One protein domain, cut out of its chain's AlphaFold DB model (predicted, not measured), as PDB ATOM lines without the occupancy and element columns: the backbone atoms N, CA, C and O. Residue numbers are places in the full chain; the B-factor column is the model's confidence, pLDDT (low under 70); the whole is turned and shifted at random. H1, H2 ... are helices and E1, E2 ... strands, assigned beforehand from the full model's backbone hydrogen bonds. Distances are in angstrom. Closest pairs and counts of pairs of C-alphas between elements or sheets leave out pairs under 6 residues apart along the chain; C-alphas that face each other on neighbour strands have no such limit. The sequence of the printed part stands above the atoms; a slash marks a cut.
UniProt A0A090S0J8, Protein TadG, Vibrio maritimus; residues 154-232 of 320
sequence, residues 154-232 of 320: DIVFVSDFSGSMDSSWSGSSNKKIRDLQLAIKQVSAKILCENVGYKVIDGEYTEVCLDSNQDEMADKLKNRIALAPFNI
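What this domain is: This is residues 154 to 232 of the 320 residues of the protein "Protein TadG" of Vibrio maritimus (UniProt A0A090S0J8). A thin rod: the long helix H2 runs alongside a ribbon of two parallel strands, E1 and E4, and the hairpin E2 and E3 makes one end of the rod beyond H2. Short H1 and the loop after it make the other end, and residues 210 to 223 lead back from the hairpin to E4. The printed part has 79 residues, with two named helices and four named strands in the order E1 H1 H2 E2 E3 E4, a mixed class. It is only just loose, close to extended, with a radius of gyration of the C-alphas of 17.2 A and spans of 57 by 23 by 17 A.

Where its parts are: E1, residues 154 to 160, begins at C-alpha 154 (34.835, 16.126, 257.211) and is 19.9 A long. H1 is residues 163 to 166, 5.5 A. H2, residues 176 to 191, measures 23.0 A and ends at C-alpha 191 (26.004, 16.299, 252.883). E2 is residues 196 to 201, 15.0 A, and E3 residues 204 to 209, 15.8 A. E4, residues 224 to 230, is 19.4 A long and ends at C-alpha 230 (41.501, 0.494, 248.486).

How they stand to each other: E1 and E4 are parallel at 19 degrees, with N 157 and O 226 at 2.8 A. The closest C-alphas of H2 and E1 are those of Ile 184 and Phe 157, 7.8 A; those of H2 and E4 are Ser 188 and Ile 225, 7.2 A. H1 and H2 touch, H2 with residues 176 to 177 alone; the C-alphas of Met 165 and Ile 177 are closest, 5.0 A. The hairpin E2 and E3 is antiparallel at 142 degrees, with N 199 and O 206 at 3.0 A. E3 is apart from H2 and E4. In H2 every O i to N i+4 pair is within hydrogen-bond range; H1 is too short for such a pair.

The domain as a whole: The C-alphas of Gly 171 and Gly 203 are the two farthest apart, 58.2 A. The printed part has no cut, and the link E3 to E4, 14 residues, is long. The mean pLDDT of the printed part is 78.2, with residues 162 to 163, 213 to 218 and 230 to 232 under 70.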
ATOM      1  N   ASP A 154      33.846  16.774 258.065       77.81
ATOM      2  CA  ASP A 154      34.835  16.126 257.211       77.81
ATOM      3  C   ASP A 154      34.571  14.606 257.229       77.81
ATOM      4  O   ASP A 154      34.691  13.954 258.269       77.81
ATOM      5  N   ILE A 155      34.196  14.021 256.087       80.00
ATOM      6  CA  ILE A 155      33.904  12.581 255.957       80.00
ATOM      7  C   ILE A 155      34.906  11.929 255.017       80.00
ATOM      8  O   ILE A 155      35.129  12.398 253.904       80.00
ATOM      9  N   VAL A 156      35.469  10.795 255.433       82.06
ATOM     10  CA  VAL A 156      36.347   9.979 254.588       82.06
ATOM     11  C   VAL A 156      35.688   8.633 254.312       82.06
ATOM     12  O   VAL A 156      35.524   7.812 255.212       82.06
ATOM     13  N   PHE A 157      35.345   8.373 253.052       84.12
ATOM     14  CA  PHE A 157      34.880   7.061 252.612       84.12
ATOM     15  C   PHE A 157      36.069   6.152 252.319       84.12
ATOM     16  O   PHE A 157      36.748   6.319 251.308       84.12
ATOM     17  N   VAL A 158      36.294   5.149 253.162       83.50
ATOM     18  CA  VAL A 158      37.242   4.067 252.866       83.50
ATOM     19  C   VAL A 158      36.477   2.930 252.197       83.50
ATOM     20  O   VAL A 158      35.535   2.391 252.771       83.50
ATOM     21  N   SER A 159      36.838   2.595 250.961       81.75
ATOM     22  CA  SER A 159      36.021   1.729 250.098       81.75
ATOM     23  C   SER A 159      36.858   0.675 249.387       81.75
ATOM     24  O   SER A 159      37.929   0.984 248.875       81.75
ATOM     25  N   ASP A 160      36.378  -0.570 249.323       77.44
ATOM     26  CA  ASP A 160      37.037  -1.619 248.541       77.44
ATOM     27  C   ASP A 160      36.698  -1.464 247.052       77.44
ATOM     28  O   ASP A 160      35.534  -1.501 246.661       77.44
ATOM     29  N   PHE A 161      37.724  -1.294 246.222       74.00
ATOM     30  CA  PHE A 161      37.647  -1.273 244.759       74.00
ATOM     31  C   PHE A 161      38.355  -2.496 244.154       74.00
ATOM     32  O   PHE A 161      38.802  -2.471 243.008       74.00
ATOM     33  N   SER A 162      38.492  -3.583 244.921       67.12
ATOM     34  CA  SER A 162      39.119  -4.810 244.444       67.12
ATOM     35  C   SER A 162      38.440  -5.392 243.213       67.12
ATOM     36  O   SER A 162      37.243  -5.225 243.008       67.12
ATOM     37  N   GLY A 163      39.177  -6.180 242.424       63.31
ATOM     38  CA  GLY A 163      38.604  -6.872 241.261       63.31
ATOM     39  C   GLY A 163      37.396  -7.761 241.604       63.31
ATOM     40  O   GLY A 163      36.548  -8.010 240.753       63.31
ATOM     41  N   SER A 164      37.246  -8.196 242.863       70.50
ATOM     42  CA  SER A 164      36.052  -8.923 243.314       70.50
ATOM     43  C   SER A 164      34.785  -8.055 243.347       70.50
ATOM     44  O   SER A 164      33.679  -8.582 243.218       70.50
ATOM     45  N   MET A 165      34.924  -6.732 243.443       76.81
ATOM     46  CA  MET A 165      33.822  -5.767 243.393       76.81
ATOM     47  C   MET A 165      33.243  -5.600 241.984       76.81
ATOM     48  O   MET A 165      32.142  -5.069 241.832       76.81
ATOM     49  N   ASP A 166      33.931  -6.114 240.960       73.88
ATOM     50  CA  ASP A 166      33.392  -6.203 239.603       73.88
ATOM     51  C   ASP A 166      32.387  -7.357 239.427       73.88
ATOM     52  O   ASP A 166      31.636  -7.409 238.452       73.88
ATOM     53  N   SER A 167      32.332  -8.282 240.393       77.25
ATOM     54  CA  SER A 167      31.303  -9.322 240.416       77.25
ATOM     55  C   SER A 167      29.941  -8.746 240.792       77.25
ATOM     56  O   SER A 167      29.835  -7.756 241.523       77.25
ATOM     57  N   SER A 168      28.876  -9.386 240.315       84.94
ATOM     58  CA  SER A 168      27.534  -9.072 240.779       84.94
ATOM     59  C   SER A 168      27.242  -9.699 242.144       84.94
ATOM     60  O   SER A 168      27.942 -10.608 242.610       84.94
ATOM     61  N   TRP A 169      26.213  -9.197 242.823       85.94
ATOM     62  CA  TRP A 169      25.672  -9.891 243.991       85.94
ATOM     63  C   TRP A 169      25.037 -11.222 243.579       85.94
ATOM     64  O   TRP A 169      24.554 -11.377 242.457       85.94
ATOM     65  N   SER A 170      24.993 -12.178 244.509       79.81
ATOM     66  CA  SER A 170      24.227 -13.410 244.306       79.81
ATOM     67  C   SER A 170      22.762 -13.055 244.030       79.81
ATOM     68  O   SER A 170      22.106 -12.464 244.882       79.81
ATOM     69  N   GLY A 171      22.271 -13.362 242.827       79.50
ATOM     70  CA  GLY A 171      20.893 -13.068 242.414       79.50
ATOM     71  C   GLY A 171      20.639 -11.659 241.863       79.50
ATOM     72  O   GLY A 171      19.492 -11.344 241.565       79.50
ATOM     73  N   SER A 172      21.668 -10.824 241.678       79.44
ATOM     74  CA  SER A 172      21.547  -9.520 241.008       79.44
ATOM     75  C   SER A 172      22.407  -9.466 239.747       79.44
ATOM     76  O   SER A 172      23.466 -10.090 239.678       79.44
ATOM     77  N   SER A 173      21.974  -8.691 238.751       78.44
ATOM     78  CA  SER A 173      22.792  -8.322 237.588       78.44
ATOM     79  C   SER A 173      23.684  -7.104 237.850       78.44
ATOM     80  O   SER A 173      24.546  -6.790 237.029       78.44
ATOM     81  N   ASN A 174      23.485  -6.398 238.967       81.56
ATOM     82  CA  ASN A 174      24.270  -5.214 239.302       81.56
ATOM     83  C   ASN A 174      25.627  -5.612 239.878       81.56
ATOM     84  O   ASN A 174      25.717  -6.452 240.777       81.56
ATOM     85  N   LYS A 175      26.683  -4.980 239.360       81.19
ATOM     86  CA  LYS A 175      28.042  -5.094 239.893       81.19
ATOM     87  C   LYS A 175      28.109  -4.429 241.266       81.19
ATOM     88  O   LYS A 175      27.637  -3.300 241.410       81.19
ATOM     89  N   LYS A 176      28.762  -5.073 242.236       83.75
ATOM     90  CA  LYS A 176      28.911  -4.552 243.610       83.75
ATOM     91  C   LYS A 176      29.502  -3.143 243.630       83.75
ATOM     92  O   LYS A 176      29.048  -2.287 244.385       83.75
ATOM     93  N   ILE A 177      30.474  -2.884 242.754       82.62
ATOM     94  CA  ILE A 177      31.129  -1.581 242.649       82.62
ATOM     95  C   ILE A 177      30.170  -0.455 242.239       82.62
ATOM     96  O   ILE A 177      30.310   0.673 242.704       82.62
ATOM     97  N   ARG A 178      29.158  -0.755 241.416       81.94
ATOM     98  CA  ARG A 178      28.171   0.235 240.970       81.94
ATOM     99  C   ARG A 178      27.224   0.621 242.101       81.94
ATOM    100  O   ARG A 178      26.922   1.800 242.260       81.94
ATOM    101  N   ASP A 179      26.797  -0.351 242.900       87.12
ATOM    102  CA  ASP A 179      25.945  -0.093 244.064       87.12
ATOM    103  C   ASP A 179      26.694   0.739 245.117       87.12
ATOM    104  O   ASP A 179      26.138   1.690 245.662       87.12
ATOM    105  N   LEU A 180      27.984   0.454 245.334       85.44
ATOM    106  CA  LEU A 180      28.840   1.250 246.216       85.44
ATOM    107  C   LEU A 180      28.975   2.705 245.737       85.44
ATOM    108  O   LEU A 180      28.816   3.630 246.530       85.44
ATOM    109  N   GLN A 181      29.223   2.920 244.442       83.50
ATOM    110  CA  GLN A 181      29.281   4.264 243.855       83.50
ATOM    111  C   GLN A 181      27.960   5.024 244.023       83.50
ATOM    112  O   GLN A 181      27.974   6.212 244.343       83.50
ATOM    113  N   LEU A 182      26.824   4.349 243.829       85.88
ATOM    114  CA  LEU A 182      25.501   4.943 244.025       85.88
ATOM    115  C   LEU A 182      25.259   5.318 245.487       85.88
ATOM    116  O   LEU A 182      24.791   6.424 245.747       85.88
ATOM    117  N   ALA A 183      25.617   4.445 246.430       86.00
ATOM    118  CA  ALA A 183      25.484   4.718 247.856       86.00
ATOM    119  C   ALA A 183      26.342   5.919 248.282       86.00
ATOM    120  O   ALA A 183      25.828   6.850 248.899       86.00
ATOM    121  N   ILE A 184      27.620   5.949 247.879       86.75
ATOM    122  CA  ILE A 184      28.511   7.087 248.149       86.75
ATOM    123  C   ILE A 184      27.928   8.361 247.536       86.75
ATOM    124  O   ILE A 184      27.838   9.368 248.225       86.75
ATOM    125  N   LYS A 185      27.459   8.323 246.281       84.19
ATOM    126  CA  LYS A 185      26.844   9.489 245.632       84.19
ATOM    127  C   LYS A 185      25.619   9.995 246.395       84.19
ATOM    128  O   LYS A 185      25.499  11.195 246.599       84.19
ATOM    129  N   GLN A 186      24.730   9.103 246.828       83.69
ATOM    130  CA  GLN A 186      23.525   9.476 247.572       83.69
ATOM    131  C   GLN A 186      23.844  10.088 248.937       83.69
ATOM    132  O   GLN A 186      23.180  11.037 249.345       83.69
ATOM    133  N   VAL A 187      24.849   9.566 249.645       83.69
ATOM    134  CA  VAL A 187      25.286  10.145 250.921       83.69
ATOM    135  C   VAL A 187      25.971  11.490 250.683       83.69
ATOM    136  O   VAL A 187      25.629  12.466 251.343       83.69
ATOM    137  N   SER A 188      26.868  11.577 249.701       84.19
ATOM    138  CA  SER A 188      27.554  12.822 249.353       84.19
ATOM    139  C   SER A 188      26.586  13.929 248.946       84.19
ATOM    140  O   SER A 188      26.736  15.042 249.427       84.19
ATOM    141  N   ALA A 189      25.560  13.627 248.145       79.94
ATOM    142  CA  ALA A 189      24.521  14.578 247.736       79.94
ATOM    143  C   ALA A 189      23.700  15.129 248.913       79.94
ATOM    144  O   ALA A 189      23.181  16.240 248.867       79.94
ATOM    145  N   LYS A 190      23.562  14.355 249.996       78.12
ATOM    146  CA  LYS A 190      22.881  14.837 251.202       78.12
ATOM    147  C   LYS A 190      23.742  15.809 252.000       78.12
ATOM    148  O   LYS A 190      23.186  16.700 252.629       78.12
ATOM    149  N   ILE A 191      25.060  15.629 251.980       78.00
ATOM    150  CA  ILE A 191      26.004  16.299 252.883       78.00
ATOM    151  C   ILE A 191      26.677  17.501 252.219       78.00
ATOM    152  O   ILE A 191      26.882  18.524 252.867       78.00
ATOM    153  N   LEU A 192      27.020  17.381 250.939       82.62
ATOM    154  CA  LEU A 192      27.579  18.461 250.136       82.62
ATOM    155  C   LEU A 192      26.466  19.321 249.545       82.62
ATOM    156  O   LEU A 192      25.308  18.911 249.483       82.62
ATOM    157  N   CYS A 193      26.854  20.513 249.102       83.44
ATOM    158  CA  CYS A 193      25.999  21.357 248.292       83.44
ATOM    159  C   CYS A 193      26.084  20.943 246.816       83.44
ATOM    160  O   CYS A 193      27.173  20.976 246.239       83.44
ATOM    161  N   GLU A 194      24.964  20.571 246.197       81.75
ATOM    162  CA  GLU A 194      24.896  20.283 244.759       81.75
ATOM    163  C   GLU A 194      24.671  21.554 243.929       81.75
ATOM    164  O   GLU A 194      25.237  21.681 242.841       81.75
ATOM    165  N   ASN A 195      23.888  22.512 244.436       81.75
ATOM    166  CA  ASN A 195      23.588  23.765 243.746       81.75
ATOM    167  C   ASN A 195      24.193  24.963 244.477       81.75
ATOM    168  O   ASN A 195      23.603  25.509 245.407       81.75
ATOM    169  N   VAL A 196      25.358  25.416 244.018       84.25
ATOM    170  CA  VAL A 196      25.998  26.635 244.531       84.25
ATOM    171  C   VAL A 196      25.490  27.854 243.763       84.25
ATOM    172  O   VAL A 196      25.425  27.850 242.532       84.25
ATOM    173  N   GLY A 197      25.134  28.908 244.488       84.19
ATOM    174  CA  GLY A 197      24.792  30.213 243.933       84.19
ATOM    175  C   GLY A 197      25.497  31.346 244.662       84.19
ATOM    176  O   GLY A 197      26.266  31.122 245.591       84.19
ATOM    177  N   TYR A 198      25.201  32.579 244.257       84.12
ATOM    178  CA  TYR A 198      25.771  33.780 244.863       84.12
ATOM    179  C   TYR A 198      24.658  34.647 245.446       84.12
ATOM    180  O   TYR A 198      23.651  34.907 244.781       84.12
ATOM    181  N   LYS A 199      24.845  35.117 246.679       81.94
ATOM    182  CA  LYS A 199      24.001  36.140 247.307       81.94
ATOM    183  C   LYS A 199      24.876  37.294 247.772       81.94
ATOM    184  O   LYS A 199      26.031  37.099 248.133       81.94
ATOM    185  N   VAL A 200      24.316  38.498 247.749       83.06
ATOM    186  CA  VAL A 200      24.982  39.667 248.321       83.06
ATOM    187  C   VAL A 200      24.651  39.705 249.807       83.06
ATOM    188  O   VAL A 200      23.493  39.916 250.168       83.06
ATOM    189  N   ILE A 201      25.655  39.476 250.648       78.25
ATOM    190  CA  ILE A 201      25.566  39.550 252.109       78.25
ATOM    191  C   ILE A 201      26.529  40.658 252.532       78.25
ATOM    192  O   ILE A 201      27.678  40.674 252.106       78.25
ATOM    193  N   ASP A 202      26.038  41.655 253.271       81.12
ATOM    194  CA  ASP A 202      26.830  42.811 253.726       81.12
ATOM    195  C   ASP A 202      27.589  43.574 252.616       81.12
ATOM    196  O   ASP A 202      28.624  44.196 252.844       81.12
ATOM    197  N   GLY A 203      27.044  43.574 251.394       82.06
ATOM    198  CA  GLY A 203      27.635  44.257 250.237       82.06
ATOM    199  C   GLY A 203      28.721  43.461 249.507       82.06
ATOM    200  O   GLY A 203      29.255  43.954 248.513       82.06
ATOM    201  N   GLU A 204      29.007  42.234 249.943       84.44
ATOM    202  CA  GLU A 204      29.960  41.322 249.315       84.44
ATOM    203  C   GLU A 204      29.238  40.145 248.643       84.44
ATOM    204  O   GLU A 204      28.185  39.694 249.095       84.44
ATOM    205  N   TYR A 205      29.781  39.658 247.524       83.00
ATOM    206  CA  TYR A 205      29.267  38.460 246.859       83.00
ATOM    207  C   TYR A 205      29.757  37.225 247.609       83.00
ATOM    208  O   TYR A 205      30.934  36.879 247.536       83.00
ATOM    209  N   THR A 206      28.848  36.545 248.300       80.00
ATOM    210  CA  THR A 206      29.147  35.327 249.051       80.00
ATOM    211  C   THR A 206      28.531  34.119 248.354       80.00
ATOM    212  O   THR A 206      27.387  34.169 247.888       80.00
ATOM    213  N   GLU A 207      29.296  33.030 248.272       81.69
ATOM    214  CA  GLU A 207      28.778  31.734 247.833       81.69
ATOM    215  C   GLU A 207      27.787  31.202 248.863       81.69
ATOM    216  O   GLU A 207      28.029  31.245 250.066       81.69
ATOM    217  N   VAL A 208      26.649  30.716 248.380       81.38
ATOM    218  CA  VAL A 208      25.602  30.123 249.207       81.38
ATOM    219  C   VAL A 208      25.144  28.814 248.591       81.38
ATOM    220  O   VAL A 208      25.082  28.675 247.366       81.38
ATOM    221  N   CYS A 209      24.775  27.863 249.441       82.12
ATOM    222  CA  CYS A 209      24.086  26.682 248.965       82.12
ATOM    223  C   CYS A 209      22.614  26.996 248.681       82.12
ATOM    224  O   CYS A 209      21.933  27.619 249.495       82.12
ATOM    225  N   LEU A 210      22.132  26.583 247.510       81.25
ATOM    226  CA  LEU A 210      20.754  26.757 247.050       81.25
ATOM    227  C   LEU A 210      19.935  25.461 247.133       81.25
ATOM    228  O   LEU A 210      18.807  25.422 246.640       81.25
ATOM    229  N   ASP A 211      20.488  24.400 247.723       78.50
ATOM    230  CA  ASP A 211      19.768  23.141 247.886       78.50
ATOM    231  C   ASP A 211      18.588  23.310 248.849       78.50
ATOM    232  O   ASP A 211      18.686  23.975 249.880       78.50
ATOM    233  N   SER A 212      17.466  22.656 248.541       70.44
ATOM    234  CA  SER A 212      16.219  22.777 249.310       70.44
ATOM    235  C   SER A 212      16.316  22.278 250.756       70.44
ATOM    236  O   SER A 212      15.411  22.523 251.539       70.44
ATOM    237  N   ASN A 213      17.376  21.542 251.094       66.81
ATOM    238  CA  ASN A 213      17.669  21.027 252.431       66.81
ATOM    239  C   ASN A 213      18.829  21.773 253.119       66.81
ATOM    240  O   ASN A 213      19.341  21.289 254.125       66.81
ATOM    241  N   GLN A 214      19.282  22.917 252.584       65.56
ATOM    242  CA  GLN A 214      20.291  23.752 253.246       65.56
ATOM    243  C   GLN A 214      19.793  24.270 254.604       65.56
ATOM    244  O   GLN A 214      20.583  24.347 255.536       65.56
ATOM    245  N   ASP A 215      18.496  24.561 254.741       61.00
ATOM    246  CA  ASP A 215      17.905  25.056 255.995       61.00
ATOM    247  C   ASP A 215      17.867  23.986 257.111       61.00
ATOM    248  O   ASP A 215      17.640  24.307 258.274       61.00
ATOM    249  N   GLU A 216      18.110  22.713 256.772       61.69
ATOM    250  CA  GLU A 216      18.139  21.580 257.710       61.69
ATOM    251  C   GLU A 216      19.567  21.221 258.181       61.69
ATOM    252  O   GLU A 216      19.739  20.332 259.016       61.69
ATOM    253  N   MET A 217      20.614  21.852 257.631       59.91
ATOM    254  CA  MET A 217      22.020  21.465 257.832       59.91
ATOM    255  C   MET A 217      22.954  22.673 257.964       59.91
ATOM    256  O   MET A 217      22.560  23.804 257.693       59.91
ATOM    257  N   ALA A 218      24.216  22.440 258.364       61.56
ATOM    258  CA  ALA A 218      25.204  23.520 258.405       61.56
ATOM    259  C   ALA A 218      25.458  24.012 257.011       61.56
ATOM    260  O   ALA A 218      25.080  23.353 256.046       61.56
ATOM    261  N   ASP A 219      26.122  25.157 256.909       70.94
ATOM    262  CA  ASP A 219      26.700  25.629 255.663       70.94
ATOM    263  C   ASP A 219      27.393  24.476 254.910       70.94
ATOM    264  O   ASP A 219      28.533  24.093 255.198       70.94
ATOM    265  N   LYS A 220      26.672  23.893 253.942       73.25
ATOM    266  CA  LYS A 220      27.099  22.686 253.233       73.25
ATOM    267  C   LYS A 220      28.332  22.950 252.387       73.25
ATOM    268  O   LYS A 220      29.035  22.005 252.035       73.25
ATOM    269  N   LEU A 221      28.610  24.221 252.086       75.62
ATOM    270  CA  LEU A 221      29.807  24.649 251.369       75.62
ATOM    271  C   LEU A 221      31.080  24.362 252.158       75.62
ATOM    272  O   LEU A 221      32.149  24.216 251.570       75.62
ATOM    273  N   LYS A 222      30.986  24.269 253.486       75.25
ATOM    274  CA  LYS A 222      32.142  24.007 254.342       75.25
ATOM    275  C   LYS A 222      32.373  22.524 254.620       75.25
ATOM    276  O   LYS A 222      33.422  22.176 255.165       75.25
ATOM    277  N   ASN A 223      31.433  21.656 254.243       78.75
ATOM    278  CA  ASN A 223      31.592  20.213 254.369       78.75
ATOM    279  C   ASN A 223      32.604  19.697 253.347       78.75
ATOM    280  O   ASN A 223      32.653  20.151 252.203       78.75
ATOM    281  N   ARG A 224      33.401  18.705 253.745       78.69
ATOM    282  CA  ARG A 224      34.352  18.047 252.847       78.69
ATOM    283  C   ARG A 224      34.139  16.553 252.865       78.69
ATOM    284  O   ARG A 224      33.941  15.932 253.906       78.69
ATOM    285  N   ILE A 225      34.241  15.964 251.682       82.69
ATOM    286  CA  ILE A 225      34.221  14.521 251.511       82.69
ATOM    287  C   ILE A 225      35.502  14.111 250.804       82.69
ATOM    288  O   ILE A 225      35.824  14.616 249.730       82.69
ATOM    289  N   ALA A 226      36.210  13.160 251.397       77.56
ATOM    290  CA  ALA A 226      37.308  12.460 250.762       77.56
ATOM    291  C   ALA A 226      36.903  11.013 250.471       77.56
ATOM    292  O   ALA A 226      36.169  10.380 251.229       77.56
ATOM    293  N   LEU A 227      37.417  10.472 249.372       78.75
ATOM    294  CA  LEU A 227      37.305   9.060 249.031       78.75
ATOM    295  C   LEU A 227      38.707   8.452 249.087       78.75
ATOM    296  O   LEU A 227      39.605   8.897 248.376       78.75
ATOM    297  N   ALA A 228      38.876   7.430 249.919       78.50
ATOM    298  CA  ALA A 228      40.079   6.620 250.044       78.50
ATOM    299  C   ALA A 228      39.796   5.207 249.495       78.50
ATOM    300  O   ALA A 228      39.415   4.299 250.241       78.50
ATOM    301  N   PRO A 229      39.926   5.012 248.177       71.56
ATOM    302  CA  PRO A 229      39.681   3.723 247.551       71.56
ATOM    303  C   PRO A 229      40.862   2.771 247.791       71.56
ATOM    304  O   PRO A 229      42.013   3.062 247.463       71.56
ATOM    305  N   PHE A 230      40.570   1.603 248.349       66.31
ATOM    306  CA  PHE A 230      41.501   0.494 248.486       66.31
ATOM    307  C   PHE A 230      41.512  -0.316 247.184       66.31
ATOM    308  O   PHE A 230      40.464  -0.571 246.604       66.31
ATOM    309  N   ASN A 231      42.691  -0.753 246.735       60.84
ATOM    310  CA  ASN A 231      42.908  -1.502 245.487       60.84
ATOM    311  C   ASN A 231      42.861  -0.681 244.178       60.84
ATOM    312  O   ASN A 231      42.742  -1.253 243.096       60.84
ATOM    313  N   ILE A 232      43.029   0.648 244.251       65.12
ATOM    314  CA  ILE A 232      43.341   1.479 243.074       65.12
ATOM    315  C   ILE A 232      44.656   2.245 243.254       65.12
ATOM    316  O   ILE A 232      45.197   2.353 244.356       65.12
TER     317      ILE A 232